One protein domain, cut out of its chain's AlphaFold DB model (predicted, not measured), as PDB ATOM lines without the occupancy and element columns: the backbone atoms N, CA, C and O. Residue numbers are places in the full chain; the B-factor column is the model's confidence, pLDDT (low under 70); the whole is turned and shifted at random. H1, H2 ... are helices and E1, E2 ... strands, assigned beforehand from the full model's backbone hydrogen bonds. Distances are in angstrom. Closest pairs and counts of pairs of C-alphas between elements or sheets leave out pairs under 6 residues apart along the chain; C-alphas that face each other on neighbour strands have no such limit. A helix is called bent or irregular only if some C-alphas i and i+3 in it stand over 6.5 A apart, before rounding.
ATOM      1  N   PRO A 227     154.392 141.843 203.584       86.06
ATOM      2  CA  PRO A 227     155.648 142.452 204.006       86.06
ATOM      3  C   PRO A 227     155.867 143.820 203.344       86.06
ATOM      4  O   PRO A 227     155.316 144.094 202.279       86.06
ATOM      5  N   ASP A 228     156.755 144.627 203.931       85.19
ATOM      6  CA  ASP A 228     157.169 145.935 203.393       85.19
ATOM      7  C   ASP A 228     157.816 145.831 201.993       85.19
ATOM      8  O   ASP A 228     157.767 146.776 201.209       85.19
ATOM      9  N   LEU A 229     158.418 144.679 201.656       86.25
ATOM     10  CA  LEU A 229     159.034 144.410 200.353       86.25
ATOM     11  C   LEU A 229     158.530 143.098 199.758       86.25
ATOM     12  O   LEU A 229     158.550 142.053 200.411       86.25
ATOM     13  N   VAL A 230     158.183 143.132 198.473       86.19
ATOM     14  CA  VAL A 230     157.765 141.963 197.690       86.19
ATOM     15  C   VAL A 230     158.759 141.729 196.553       86.19
ATOM     16  O   VAL A 230     159.272 142.675 195.960       86.19
ATOM     17  N   ARG A 231     159.039 140.459 196.231       86.31
ATOM     18  CA  ARG A 231     159.834 140.085 195.050       86.31
ATOM     19  C   ARG A 231     158.912 139.692 193.906       86.31
ATOM     20  O   ARG A 231     158.013 138.876 194.092       86.31
ATOM     21  N   ILE A 232     159.183 140.229 192.724       87.06
ATOM     22  CA  ILE A 232     158.505 139.859 191.481       87.06
ATOM     23  C   ILE A 232     159.480 139.021 190.656       87.06
ATOM     24  O   ILE A 232     160.617 139.429 190.436       87.06
ATOM     25  N   VAL A 233     159.037 137.842 190.221       88.12
ATOM     26  CA  VAL A 233     159.788 136.974 189.306       88.12
ATOM     27  C   VAL A 233     159.107 137.045 187.946       88.12
ATOM     28  O   VAL A 233     157.957 136.628 187.808       88.12
ATOM     29  N   LEU A 234     159.812 137.590 186.957       89.06
ATOM     30  CA  LEU A 234     159.342 137.682 185.579       89.06
ATOM     31  C   LEU A 234     160.038 136.604 184.744       89.06
ATOM     32  O   LEU A 234     161.257 136.624 184.597       89.06
ATOM     33  N   VAL A 235     159.266 135.663 184.200       89.62
ATOM     34  CA  VAL A 235     159.785 134.655 183.268       89.62
ATOM     35  C   VAL A 235     159.704 135.222 181.858       89.62
ATOM     36  O   VAL A 235     158.609 135.471 181.353       89.62
ATOM     37  N   VAL A 236     160.862 135.437 181.234       87.69
ATOM     38  CA  VAL A 236     160.969 135.959 179.867       87.69
ATOM     39  C   VAL A 236     161.227 134.793 178.910       87.69
ATOM     40  O   VAL A 236     162.245 134.116 179.064       87.69
ATOM     41  N   PRO A 237     160.342 134.528 177.931       89.88
ATOM     42  CA  PRO A 237     160.587 133.495 176.928       89.88
ATOM     43  C   PRO A 237     161.840 133.804 176.105       89.88
ATOM     44  O   PRO A 237     162.060 134.954 175.714       89.88
ATOM     45  N   ARG A 238     162.659 132.784 175.824       81.25
ATOM     46  CA  ARG A 238     163.968 132.963 175.179       81.25
ATOM     47  C   ARG A 238     163.855 133.611 173.802       81.25
ATOM     48  O   ARG A 238     164.653 134.475 173.464       81.25
ATOM     49  N   GLU A 239     162.817 133.286 173.040       85.38
ATOM     50  CA  GLU A 239     162.551 133.877 171.729       85.38
ATOM     51  C   GLU A 239     162.354 135.401 171.778       85.38
ATOM     52  O   GLU A 239     162.570 136.078 170.774       85.38
ATOM     53  N   LYS A 240     162.000 135.974 172.937       86.31
ATOM     54  CA  LYS A 240     161.903 137.429 173.124       86.31
ATOM     55  C   LYS A 240     163.263 138.099 173.323       86.31
ATOM     56  O   LYS A 240     163.366 139.298 173.083       86.31
ATOM     57  N   LEU A 241     164.298 137.344 173.694       82.38
ATOM     58  CA  LEU A 241     165.682 137.827 173.775       82.38
ATOM     59  C   LEU A 241     166.389 137.824 172.415       82.38
ATOM     60  O   LEU A 241     167.425 138.469 172.277       82.38
ATOM     61  N   SER A 242     165.803 137.183 171.397       81.56
ATOM     62  CA  SER A 242     166.378 137.106 170.046       81.56
ATOM     63  C   SER A 242     166.674 138.475 169.427       81.56
ATOM     64  O   SER A 242     167.600 138.604 168.637       81.56
ATOM     65  N   VAL A 243     165.938 139.522 169.812       82.00
ATOM     66  CA  VAL A 243     166.203 140.903 169.377       82.00
ATOM     67  C   VAL A 243     167.575 141.384 169.858       82.00
ATOM     68  O   VAL A 243     168.266 142.070 169.118       82.00
ATOM     69  N   PRO A 255     173.363 146.972 176.711       67.69
ATOM     70  CA  PRO A 255     172.208 147.720 177.179       67.69
ATOM     71  C   PRO A 255     171.881 147.356 178.638       67.69
ATOM     72  O   PRO A 255     171.887 146.171 178.988       67.69
ATOM     73  N   PRO A 256     171.596 148.340 179.510       68.75
ATOM     74  CA  PRO A 256     171.095 148.062 180.849       68.75
ATOM     75  C   PRO A 256     169.673 147.495 180.766       68.75
ATOM     76  O   PRO A 256     168.851 147.959 179.980       68.75
ATOM     77  N   LEU A 257     169.384 146.491 181.591       75.69
ATOM     78  CA  LEU A 257     168.051 145.905 181.711       75.69
ATOM     79  C   LEU A 257     167.367 146.441 182.972       75.69
ATOM     80  O   LEU A 257     168.003 146.569 184.018       75.69
ATOM     81  N   GLN A 258     166.069 146.720 182.873       82.31
ATOM     82  CA  GLN A 258     165.223 147.191 183.971       82.31
ATOM     83  C   GLN A 258     163.860 146.487 183.937       82.31
ATOM     84  O   GLN A 258     163.500 145.853 182.944       82.31
ATOM     85  N   CYS A 259     163.104 146.593 185.027       84.81
ATOM     86  CA  CYS A 259     161.741 146.094 185.135       84.81
ATOM     87  C   CYS A 259     160.803 147.216 185.576       84.81
ATOM     88  O   CYS A 259     161.084 147.923 186.540       84.81
ATOM     89  N   ASP A 260     159.641 147.311 184.936       87.50
ATOM     90  CA  ASP A 260     158.718 148.424 185.142       87.50
ATOM     91  C   ASP A 260     157.381 147.929 185.705       87.50
ATOM     92  O   ASP A 260     156.840 146.909 185.272       87.50
ATOM     93  N   ILE A 261     156.809 148.686 186.643       88.31
ATOM     94  CA  ILE A 261     155.422 148.540 187.095       88.31
ATOM     95  C   ILE A 261     154.665 149.790 186.663       88.31
ATOM     96  O   ILE A 261     154.870 150.877 187.210       88.31
ATOM     97  N   PHE A 262     153.764 149.635 185.699       88.19
ATOM     98  CA  PHE A 262     153.036 150.748 185.097       88.19
ATOM     99  C   PHE A 262     151.517 150.523 185.088       88.19
ATOM    100  O   PHE A 262     151.018 149.401 185.135       88.19
ATOM    101  N   GLY A 263     150.779 151.628 185.047       85.31
ATOM    102  CA  GLY A 263     149.326 151.706 184.941       85.31
ATOM    103  C   GLY A 263     148.907 153.074 184.398       85.31
ATOM    104  O   GLY A 263     149.750 153.916 184.108       85.31
ATOM    105  N   VAL A 264     147.599 153.331 184.295       81.69
ATOM    106  CA  VAL A 264     147.038 154.484 183.550       81.69
ATOM    107  C   VAL A 264     147.639 155.852 183.930       81.69
ATOM    108  O   VAL A 264     147.735 156.731 183.082       81.69
ATOM    109  N   ARG A 265     148.035 156.057 185.195       78.06
ATOM    110  CA  ARG A 265     148.652 157.311 185.682       78.06
ATOM    111  C   ARG A 265     149.863 157.086 186.590       78.06
ATOM    112  O   ARG A 265     150.178 157.939 187.415       78.06
ATOM    113  N   ARG A 266     150.474 155.902 186.546       79.12
ATOM    114  CA  ARG A 266     151.583 155.538 187.439       79.12
ATOM    115  C   ARG A 266     152.608 154.739 186.662       79.12
ATOM    116  O   ARG A 266     152.235 153.819 185.947       79.12
ATOM    117  N   HIS A 267     153.877 155.047 186.861       82.50
ATOM    118  CA  HIS A 267     154.992 154.296 186.304       82.50
ATOM    119  C   HIS A 267     156.090 154.286 187.356       82.50
ATOM    120  O   HIS A 267     156.448 155.336 187.878       82.50
ATOM    121  N   ASN A 268     156.547 153.095 187.726       84.44
ATOM    122  CA  ASN A 268     157.678 152.902 188.618       84.44
ATOM    123  C   ASN A 268     158.684 151.999 187.921       84.44
ATOM    124  O   ASN A 268     158.293 150.961 187.385       84.44
ATOM    125  N   ILE A 269     159.952 152.385 187.944       82.31
ATOM    126  CA  ILE A 269     161.030 151.667 187.269       82.31
ATOM    127  C   ILE A 269     161.989 151.097 188.313       82.31
ATOM    128  O   ILE A 269     162.444 151.811 189.206       82.31
ATOM    129  N   PHE A 270     162.316 149.814 188.166       81.94
ATOM    130  CA  PHE A 270     163.189 149.050 189.051       81.94
ATOM    131  C   PHE A 270     164.404 148.543 188.283       81.94
ATOM    132  O   PHE A 270     164.281 147.840 187.279       81.94
ATOM    133  N   THR A 271     165.591 148.873 188.771       76.69
ATOM    134  CA  THR A 271     166.858 148.638 188.054       76.69
ATOM    135  C   THR A 271     167.759 147.625 188.750       76.69
ATOM    136  O   THR A 271     168.633 147.023 188.127       76.69
ATOM    137  N   ALA A 272     167.492 147.338 190.025       75.38
ATOM    138  CA  ALA A 272     168.111 146.252 190.778       75.38
ATOM    139  C   ALA A 272     167.521 144.875 190.398       75.38
ATOM    140  O   ALA A 272     166.956 144.160 191.233       75.38
ATOM    141  N   VAL A 273     167.633 144.505 189.122       78.31
ATOM    142  CA  VAL A 273     167.160 143.221 188.593       78.31
ATOM    143  C   VAL A 273     168.244 142.144 188.714       78.31
ATOM    144  O   VAL A 273     169.414 142.380 188.423       78.31
ATOM    145  N   HIS A 274     167.851 140.943 189.140       76.94
ATOM    146  CA  HIS A 274     168.710 139.756 189.101       76.94
ATOM    147  C   HIS A 274     168.274 138.878 187.933       76.94
ATOM    148  O   HIS A 274     167.085 138.592 187.793       76.94
ATOM    149  N   ILE A 275     169.231 138.454 187.108       76.81
ATOM    150  CA  ILE A 275     168.977 137.682 185.892       76.81
ATOM    151  C   ILE A 275     169.703 136.347 186.007       76.81
ATOM    152  O   ILE A 275     170.871 136.302 186.384       76.81
ATOM    153  N   ALA A 276     168.999 135.275 185.666       78.56
ATOM    154  CA  ALA A 276     169.547 133.935 185.544       78.56
ATOM    155  C   ALA A 276     168.879 133.235 184.356       78.56
ATOM    156  O   ALA A 276     167.693 133.458 184.094       78.56
ATOM    157  N   PHE A 277     169.631 132.392 183.649       79.62
ATOM    158  CA  PHE A 277     169.069 131.503 182.637       79.62
ATOM    159  C   PHE A 277     168.536 130.247 183.313       79.62
ATOM    160  O   PHE A 277     169.220 129.644 184.139       79.62
ATOM    161  N   GLY A 278     167.306 129.865 182.979       83.38
ATOM    162  CA  GLY A 278     166.681 128.713 183.603       83.38
ATOM    163  C   GLY A 278     165.160 128.743 183.589       83.38
ATOM    164  O   GLY A 278     164.530 129.547 182.898       83.38
ATOM    165  N   ARG A 279     164.564 127.858 184.387       83.19
ATOM    166  CA  ARG A 279     163.113 127.764 184.594       83.19
ATOM    167  C   ARG A 279     162.759 128.153 186.023       83.19
ATOM    168  O   ARG A 279     163.399 127.713 186.974       83.19
ATOM    169  N   ALA A 280     161.714 128.964 186.173       87.56
ATOM    170  CA  ALA A 280     161.121 129.286 187.466       87.56
ATOM    171  C   ALA A 280     159.931 128.354 187.724       87.56
ATOM    172  O   ALA A 280     158.954 128.362 186.973       87.56
ATOM    173  N   ILE A 281     160.014 127.554 188.783       88.19
ATOM    174  CA  ILE A 281     158.999 126.569 189.153       88.19
ATOM    175  C   ILE A 281     158.240 127.108 190.375       88.19
ATOM    176  O   ILE A 281     158.844 127.247 191.444       88.19
ATOM    177  N   PRO A 282     156.943 127.453 190.249       84.69
ATOM    178  CA  PRO A 282     156.149 127.914 191.380       84.69
ATOM    179  C   PRO A 282     155.918 126.768 192.371       84.69
ATOM    180  O   PRO A 282     155.541 125.664 191.987       84.69
ATOM    181  N   MET A 283     156.130 127.057 193.650       86.06
ATOM    182  CA  MET A 283     156.013 126.140 194.784       86.06
ATOM    183  C   MET A 283     155.258 126.825 195.938       86.06
ATOM    184  O   MET A 283     154.960 128.019 195.889       86.06
ATOM    185  N   GLY A 284     154.961 126.083 197.007       84.88
ATOM    186  CA  GLY A 284     154.302 126.620 198.204       84.88
ATOM    187  C   GLY A 284     152.774 126.688 198.107       84.88
ATOM    188  O   GLY A 284     152.156 126.080 197.233       84.88
ATOM    189  N   THR A 285     152.145 127.397 199.048       85.12
ATOM    190  CA  THR A 285     150.680 127.538 199.132       85.12
ATOM    191  C   THR A 285     150.225 128.906 198.623       85.12
ATOM    192  O   THR A 285     151.027 129.814 198.418       85.12
ATOM    193  N   LYS A 286     148.909 129.103 198.453       80.94
ATOM    194  CA  LYS A 286     148.358 130.423 198.092       80.94
ATOM    195  C   LYS A 286     148.604 131.496 199.165       80.94
ATOM    196  O   LYS A 286     148.636 132.671 198.809       80.94
ATOM    197  N   SER A 287     148.774 131.102 200.433       81.75
ATOM    198  CA  SER A 287     149.104 132.022 201.529       81.75
ATOM    199  C   SER A 287     150.603 132.257 201.706       81.75
ATOM    200  O   SER A 287     150.989 133.318 202.189       81.75
ATOM    201  N   HIS A 288     151.437 131.316 201.248       82.38
ATOM    202  CA  HIS A 288     152.897 131.379 201.295       82.38
ATOM    203  C   HIS A 288     153.513 130.921 199.958       82.38
ATOM    204  O   HIS A 288     154.008 129.790 199.856       82.38
ATOM    205  N   PRO A 289     153.467 131.766 198.913       84.62
ATOM    206  CA  PRO A 289     154.006 131.416 197.602       84.62
ATOM    207  C   PRO A 289     155.541 131.372 197.615       84.62
ATOM    208  O   PRO A 289     156.198 132.228 198.206       84.62
ATOM    209  N   GLN A 290     156.119 130.395 196.918       84.50
ATOM    210  CA  GLN A 290     157.563 130.215 196.745       84.50
ATOM    211  C   GLN A 290     157.905 129.936 195.276       84.50
ATOM    212  O   GLN A 290     157.042 129.577 194.478       84.50
ATOM    213  N   VAL A 291     159.172 130.109 194.901       85.19
ATOM    214  CA  VAL A 291     159.673 129.814 193.550       85.19
ATOM    215  C   VAL A 291     161.043 129.153 193.671       85.19
ATOM    216  O   VAL A 291     161.891 129.644 194.415       85.19
ATOM    217  N   ILE A 292     161.253 128.059 192.938       86.62
ATOM    218  CA  ILE A 292     162.552 127.388 192.789       86.62
ATOM    219  C   ILE A 292     163.083 127.662 191.379       86.62
ATOM    220  O   ILE A 292     162.308 127.696 190.423       86.62
ATOM    221  N   PHE A 293     164.393 127.871 191.258       82.69
ATOM    222  CA  PHE A 293     165.067 128.087 189.980       82.69
ATOM    223  C   PHE A 293     165.835 126.828 189.566       82.69
ATOM    224  O   PHE A 293     166.607 126.290 190.356       82.69
ATOM    225  N   GLU A 294     165.623 126.380 188.332       85.12
ATOM    226  CA  GLU A 294     166.394 125.323 187.670       85.12
ATOM    227  C   GLU A 294     167.304 125.982 186.622       85.12
ATOM    228  O   GLU A 294     166.789 126.607 185.696       85.12
ATOM    229  N   GLU A 295     168.629 125.909 186.797       73.75
ATOM    230  CA  GLU A 295     169.623 126.590 185.948       73.75
ATOM    231  C   GLU A 295     169.747 125.945 184.555       73.75
ATOM    232  O   GLU A 295     169.707 124.723 184.412       73.75
ATOM    233  N   ASP A 296     169.934 126.768 183.519       70.50
ATOM    234  CA  ASP A 296     170.276 126.292 182.173       70.50
ATOM    235  C   ASP A 296     171.758 125.883 182.104       70.50
ATOM    236  O   ASP A 296     172.662 126.705 182.245       70.50
ATOM    237  N   THR A 297     172.022 124.604 181.838       64.00
ATOM    238  CA  THR A 297     173.375 124.022 181.783       64.00
ATOM    239  C   THR A 297     174.246 124.507 180.611       64.00
ATOM    240  O   THR A 297     175.419 124.144 180.519       64.00
ATOM    241  N   SER A 298     173.713 125.324 179.702       60.72
ATOM    242  CA  SER A 298     174.375 125.763 178.463       60.72
ATOM    243  C   SER A 298     175.310 126.982 178.645       60.72
ATOM    244  O   SER A 298     175.256 127.931 177.863       60.72
ATOM    245  N   GLY A 299     176.158 127.000 179.683       54.47
ATOM    246  CA  GLY A 299     176.962 128.173 180.081       54.47
ATOM    247  C   GLY A 299     178.258 128.438 179.282       54.47
ATOM    248  O   GLY A 299     178.877 127.525 178.734       54.47
ATOM    249  N   TRP A 300     178.715 129.705 179.262       59.41
ATOM    250  CA  TRP A 300     179.899 130.200 178.514       59.41
ATOM    251  C   TRP A 300     181.128 130.594 179.377       59.41
ATOM    252  O   TRP A 300     182.067 131.204 178.865       59.41
ATOM    253  N   LEU A 301     181.172 130.285 180.681       64.94
ATOM    254  CA  LEU A 301     182.238 130.793 181.568       64.94
ATOM    255  C   LEU A 301     183.600 130.081 181.423       64.94
ATOM    256  O   LEU A 301     183.694 128.852 181.387       64.94
ATOM    257  N   SER A 302     184.675 130.876 181.435       76.56
ATOM    258  CA  SER A 302     186.078 130.430 181.461       76.56
ATOM    259  C   SER A 302     186.852 131.127 182.587       76.56
ATOM    260  O   SER A 302     186.579 132.286 182.893       76.56
ATOM    261  N   ILE A 303     187.820 130.433 183.190       77.75
ATOM    262  CA  ILE A 303     188.746 130.959 184.203       77.75
ATOM    263  C   ILE A 303     190.108 131.201 183.547       77.75
ATOM    264  O   ILE A 303     190.593 130.356 182.798       77.75
ATOM    265  N   GLY A 304     190.741 132.341 183.832       82.50
ATOM    266  CA  GLY A 304     192.054 132.693 183.291       82.50
ATOM    267  C   GLY A 304     193.046 133.142 184.360       82.50
ATOM    268  O   GLY A 304     192.683 133.876 185.274       82.50
ATOM    269  N   PHE A 305     194.308 132.744 184.205       85.56
ATOM    270  CA  PHE A 305     195.460 133.298 184.914       85.56
ATOM    271  C   PHE A 305     196.157 134.306 183.996       85.56
ATOM    272  O   PHE A 305     196.639 133.946 182.920       85.56
ATOM    273  N   SER A 306     196.179 135.577 184.386       80.75
ATOM    274  CA  SER A 306     196.702 136.673 183.567       80.75
ATOM    275  C   SER A 306     197.754 137.498 184.294       80.75
ATOM    276  O   SER A 306     197.766 137.607 185.522       80.75
ATOM    277  N   VAL A 307     198.642 138.109 183.508       73.94
ATOM    278  CA  VAL A 307     199.461 139.216 183.997       73.94
ATOM    279  C   VAL A 307     198.529 140.392 184.232       73.94
ATOM    280  O   VAL A 307     197.723 140.733 183.366       73.94
ATOM    281  N   ARG A 308     198.632 141.006 185.411       65.19
ATOM    282  CA  ARG A 308     197.829 142.179 185.744       65.19
ATOM    283  C   ARG A 308     198.036 143.260 184.685       65.19
ATOM    284  O   ARG A 308     199.173 143.595 184.353       65.19
ATOM    285  N   ASP A 309     196.930 143.809 184.203       62.31
ATOM    286  CA  ASP A 309     196.935 144.914 183.256       62.31
ATOM    287  C   ASP A 309     197.461 146.183 183.943       62.31
ATOM    288  O   ASP A 309     196.753 146.877 184.674       62.31
ATOM    289  N   THR A 310     198.759 146.427 183.778       58.50
ATOM    290  CA  THR A 310     199.407 147.703 184.078       58.50
ATOM    291  C   THR A 310     199.925 148.296 182.772       58.50
ATOM    292  O   THR A 310     200.260 147.542 181.857       58.50
ATOM    293  N   PRO A 311     200.079 149.625 182.648       56.69
ATOM    294  CA  PRO A 311     200.603 150.242 181.429       56.69
ATOM    295  C   PRO A 311     201.920 149.631 180.949       56.69
ATOM    296  O   PRO A 311     202.098 149.418 179.749       56.69
ATOM    297  N   LEU A 312     202.831 149.314 181.877       60.69
ATOM    298  CA  LEU A 312     204.105 148.677 181.554       60.69
ATOM    299  C   LEU A 312     203.901 147.247 181.047       60.69
ATOM    300  O   LEU A 312     204.470 146.889 180.014       60.69
ATOM    301  N   ALA A 313     203.081 146.445 181.735       63.28
ATOM    302  CA  ALA A 313     202.749 145.094 181.296       63.28
ATOM    303  C   ALA A 313     202.068 145.122 179.921       63.28
ATOM    304  O   ALA A 313     202.460 144.381 179.028       63.28
ATOM    305  N   CYS A 314     201.142 146.049 179.691       64.12
ATOM    306  CA  CYS A 314     200.482 146.229 178.407       64.12
ATOM    307  C   CYS A 314     201.460 146.598 177.291       64.12
ATOM    308  O   CYS A 314     201.513 145.924 176.262       64.12
ATOM    309  N   ALA A 315     202.293 147.618 177.507       64.62
ATOM    310  CA  ALA A 315     203.262 148.075 176.514       64.62
ATOM    311  C   ALA A 315     204.296 146.996 176.143       64.62
ATOM    312  O   ALA A 315     204.777 146.966 175.007       64.62
ATOM    313  N   THR A 316     204.642 146.111 177.082       73.06
ATOM    314  CA  THR A 316     205.716 145.120 176.903       73.06
ATOM    315  C   THR A 316     205.220 143.715 176.564       73.06
ATOM    316  O   THR A 316     205.902 142.991 175.834       73.06
ATOM    317  N   LEU A 317     204.042 143.320 177.054       76.31
ATOM    318  CA  LEU A 317     203.558 141.941 177.021       76.31
ATOM    319  C   LEU A 317     202.318 141.730 176.154       76.31
ATOM    320  O   LEU A 317     202.125 140.590 175.746       76.31
ATOM    321  N   ILE A 318     201.541 142.756 175.764       76.31
ATOM    322  CA  ILE A 318     200.394 142.556 174.840       76.31
ATOM    323  C   ILE A 318     200.844 141.872 173.549       76.31
ATOM    324  O   ILE A 318     200.188 140.957 173.062       76.31
ATOM    325  N   LYS A 319     202.009 142.261 173.011       75.81
ATOM    326  CA  LYS A 319     202.561 141.637 171.797       75.81
ATOM    327  C   LYS A 319     202.887 140.149 171.970       75.81
ATOM    328  O   LYS A 319     203.001 139.452 170.970       75.81
ATOM    329  N   LYS A 320     203.081 139.680 173.208       86.00
ATOM    330  CA  LYS A 320     203.448 138.293 173.532       86.00
ATOM    331  C   LYS A 320     202.259 137.459 174.016       86.00
ATOM    332  O   LYS A 320     202.167 136.298 173.652       86.00
ATOM    333  N   LEU A 321     201.386 138.039 174.840       81.69
ATOM    334  CA  LEU A 321     200.295 137.352 175.548       81.69
ATOM    335  C   LEU A 321     198.896 137.727 175.023       81.69
ATOM    336  O   LEU A 321     197.890 137.223 175.517       81.69
ATOM    337  N   GLY A 322     198.811 138.621 174.036       78.06
ATOM    338  CA  GLY A 322     197.549 139.156 173.529       78.06
ATOM    339  C   GLY A 322     196.889 140.164 174.476       78.06
ATOM    340  O   GLY A 322     197.408 140.497 175.541       78.06
ATOM    341  N   PHE A 323     195.717 140.665 174.075       70.06
ATOM    342  CA  PHE A 323     195.000 141.728 174.794       70.06
ATOM    343  C   PHE A 323     194.443 141.311 176.160       70.06
ATOM    344  O   PHE A 323     194.262 142.166 177.014       70.06
ATOM    345  N   GLY A 324     194.179 140.021 176.378       66.94
ATOM    346  CA  GLY A 324     193.739 139.522 177.685       66.94
ATOM    347  C   GLY A 324     194.880 139.335 178.688       66.94
ATOM    348  O   GLY A 324     194.619 139.008 179.842       66.94
ATOM    349  N   LEU A 325     196.139 139.484 178.241       75.44
ATOM    350  CA  LEU A 325     197.349 139.199 179.022       75.44
ATOM    351  C   LEU A 325     197.310 137.830 179.729       75.44
ATOM    352  O   LEU A 325     197.950 137.633 180.765       75.44
ATOM    353  N   HIS A 326     196.552 136.876 179.180       82.00
ATOM    354  CA  HIS A 326     196.404 135.550 179.754       82.00
ATOM    355  C   HIS A 326     197.693 134.770 179.543       82.00
ATOM    356  O   HIS A 326     198.148 134.567 178.422       82.00
ATOM    357  N   VAL A 327     198.262 134.312 180.649       88.81
ATOM    358  CA  VAL A 327     199.307 133.295 180.625       88.81
ATOM    359  C   VAL A 327     198.659 131.931 180.379       88.81
ATOM    360  O   VAL A 327     199.226 131.099 179.679       88.81
ATOM    361  N   PHE A 328     197.455 131.713 180.924       89.75
ATOM    362  CA  PHE A 328     196.701 130.470 180.786       89.75
ATOM    363  C   PHE A 328     195.191 130.691 180.976       89.75
ATOM    364  O   PHE A 328     194.788 131.603 181.698       89.75
ATOM    365  N   SER A 329     194.348 129.845 180.378       87.69
ATOM    366  CA  SER A 329     192.906 129.797 180.654       87.69
ATOM    367  C   SER A 329     192.320 128.398 180.449       87.69
ATOM    368  O   SER A 329     192.852 127.593 179.687       87.69
ATOM    369  N   ALA A 330     191.216 128.114 181.141       87.25
ATOM    370  CA  ALA A 330     190.455 126.870 181.047       87.25
ATOM    371  C   ALA A 330     188.947 127.149 181.169       87.25
ATOM    372  O   ALA A 330     188.532 128.170 181.724       87.25
ATOM    373  N   LYS A 331     188.100 126.246 180.664       80.25
ATOM    374  CA  LYS A 331     186.640 126.360 180.839       80.25
ATOM    375  C   LYS A 331     186.278 126.093 182.301       80.25
ATOM    376  O   LYS A 331     186.843 125.185 182.897       80.25
ATOM    377  N   LEU A 332     185.300 126.815 182.859       78.44
ATOM    378  CA  LEU A 332     184.866 126.619 184.255       78.44
ATOM    379  C   LEU A 332     184.466 125.160 184.541       78.44
ATOM    380  O   LEU A 332     184.715 124.646 185.625       78.44
ATOM    381  N   MET A 333     183.881 124.488 183.545       79.38
ATOM    382  CA  MET A 333     183.429 123.095 183.642       79.38
ATOM    383  C   MET A 333     184.535 122.055 183.389       79.38
ATOM    384  O   MET A 333     184.252 120.856 183.415       79.38
ATOM    385  N   ASP A 334     185.776 122.474 183.118       80.75
ATOM    386  CA  ASP A 334     186.901 121.560 182.929       80.75
ATOM    387  C   ASP A 334     187.354 120.984 184.276       80.75
ATOM    388  O   ASP A 334     188.184 121.554 184.977       80.75
ATOM    389  N   LYS A 335     186.821 119.811 184.621       83.00
ATOM    390  CA  LYS A 335     187.087 119.134 185.900       83.00
ATOM    391  C   LYS A 335     188.543 118.687 186.087       83.00
ATOM    392  O   LYS A 335     188.889 118.267 187.189       83.00
ATOM    393  N   THR A 336     189.365 118.715 185.035       88.81
ATOM    394  CA  THR A 336     190.780 118.317 185.113       88.81
ATOM    395  C   THR A 336     191.687 119.472 185.523       88.81
ATOM    396  O   THR A 336     192.714 119.245 186.154       88.81
ATOM    397  N   LEU A 337     191.293 120.702 185.184       84.81
ATOM    398  CA  LEU A 337     192.085 121.915 185.397       84.81
ATOM    399  C   LEU A 337     191.429 122.897 186.378       84.81
ATOM    400  O   LEU A 337     192.116 123.743 186.947       84.81
ATOM    401  N   VAL A 338     190.111 122.802 186.572       80.62
ATOM    402  CA  VAL A 338     189.313 123.699 187.409       80.62
ATOM    403  C   VAL A 338     188.573 122.893 188.474       80.62
ATOM    404  O   VAL A 338     187.693 122.081 188.187       80.62
ATOM    405  N   HIS A 339     188.912 123.161 189.733       82.12
ATOM    406  CA  HIS A 339     188.252 122.576 190.894       82.12
ATOM    407  C   HIS A 339     187.472 123.660 191.634       82.12
ATOM    408  O   HIS A 339     188.057 124.604 192.161       82.12
TER     409      HIS A 339
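Overview. This is residues 227 to 243 and 255 to 339 of the 740 residues of the protein "Predicted protein" of Laccaria bicolor (strain S238N-H82 / ATCC MYA-4686) (UniProt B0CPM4). Three separate two-stranded ribbons are strung along an extended, loosely connected shape: the hairpins E1-E2 and E3-E4 lie toward one end of the long axis, with the unnamed stretch 227 to 243 passing between them, and the ribbon E5-E6 lies toward the other end, with the short helix H1 beyond it. Residues 296 to 301 join the two ends, and the tip of the first hairpin, residues 262 to 267, stands free. The printed part has 102 residues, with six named strands and one named helix in the order E1, E2, E3, E4, E5, H1, E6, and each of the three sheets is an antiparallel pair. The class is mixed, helices and strands, with under half of the residues, 46, in named elements. The whole is extended and elongated, with a radius of gyration of the C-alphas of 21.4 A and spans of 60 by 38 by 31 A.

Along the chain. Start at C-alpha 227, at (155.648, 142.452, 204.006); residues 227 to 243 hold no named element. Find C-alpha 259 at (161.741, 146.094, 185.135), where E1 begins; it runs to residue 263 over 13.6 A. E2 follows at residues 266 to 270, 13.4 A long. Next come E3, residues 278 to 284, 19.3 A, and E4, residues 289 to 295, 20.1 A. E5 is residues 302 to 306, 12.5 A. H1, residues 311 to 321, measures 14.2 A and is irregular, but only just: C-alphas 316 and 319 are 6.9 A apart. E6, residues 326 to 331, 13.5 A, ends at C-alpha 331, at (186.640, 126.360, 180.839).

Arrangement. Look first at the hairpin E1 and E2, antiparallel at 172 degrees, where N 261 and O 268 are within hydrogen-bond range at 2.8 A. In the hairpin E3 and E4, antiparallel at 154 degrees, find N 281 and O 292 within range at 2.8 A. E1 is apart from E3 and E4, and E2 is apart from both too. E4 is apart from E5. E5 and E6 are antiparallel neighbours at 165 degrees, with N 303 and O 330 within range at 2.8 A. The closest C-alphas of H1 and E6 are those of Leu 321 and Val 327, 6.6 A apart. In H1, 5 of 7 O i to N i+4 pairs are within range.

Size, cuts and confidence. The two farthest C-alphas, of Ser 287 and Thr 316, are 63.1 A apart. Residues 244 to 254 are not printed; C-alphas 243 and 255 are 12.0 A apart across this cut. No link between named elements is long. The model's mean pLDDT over the printed part is 79.3; it is under 70 at residues 255 to 256, 297 to 301, 308 to 315 and 324.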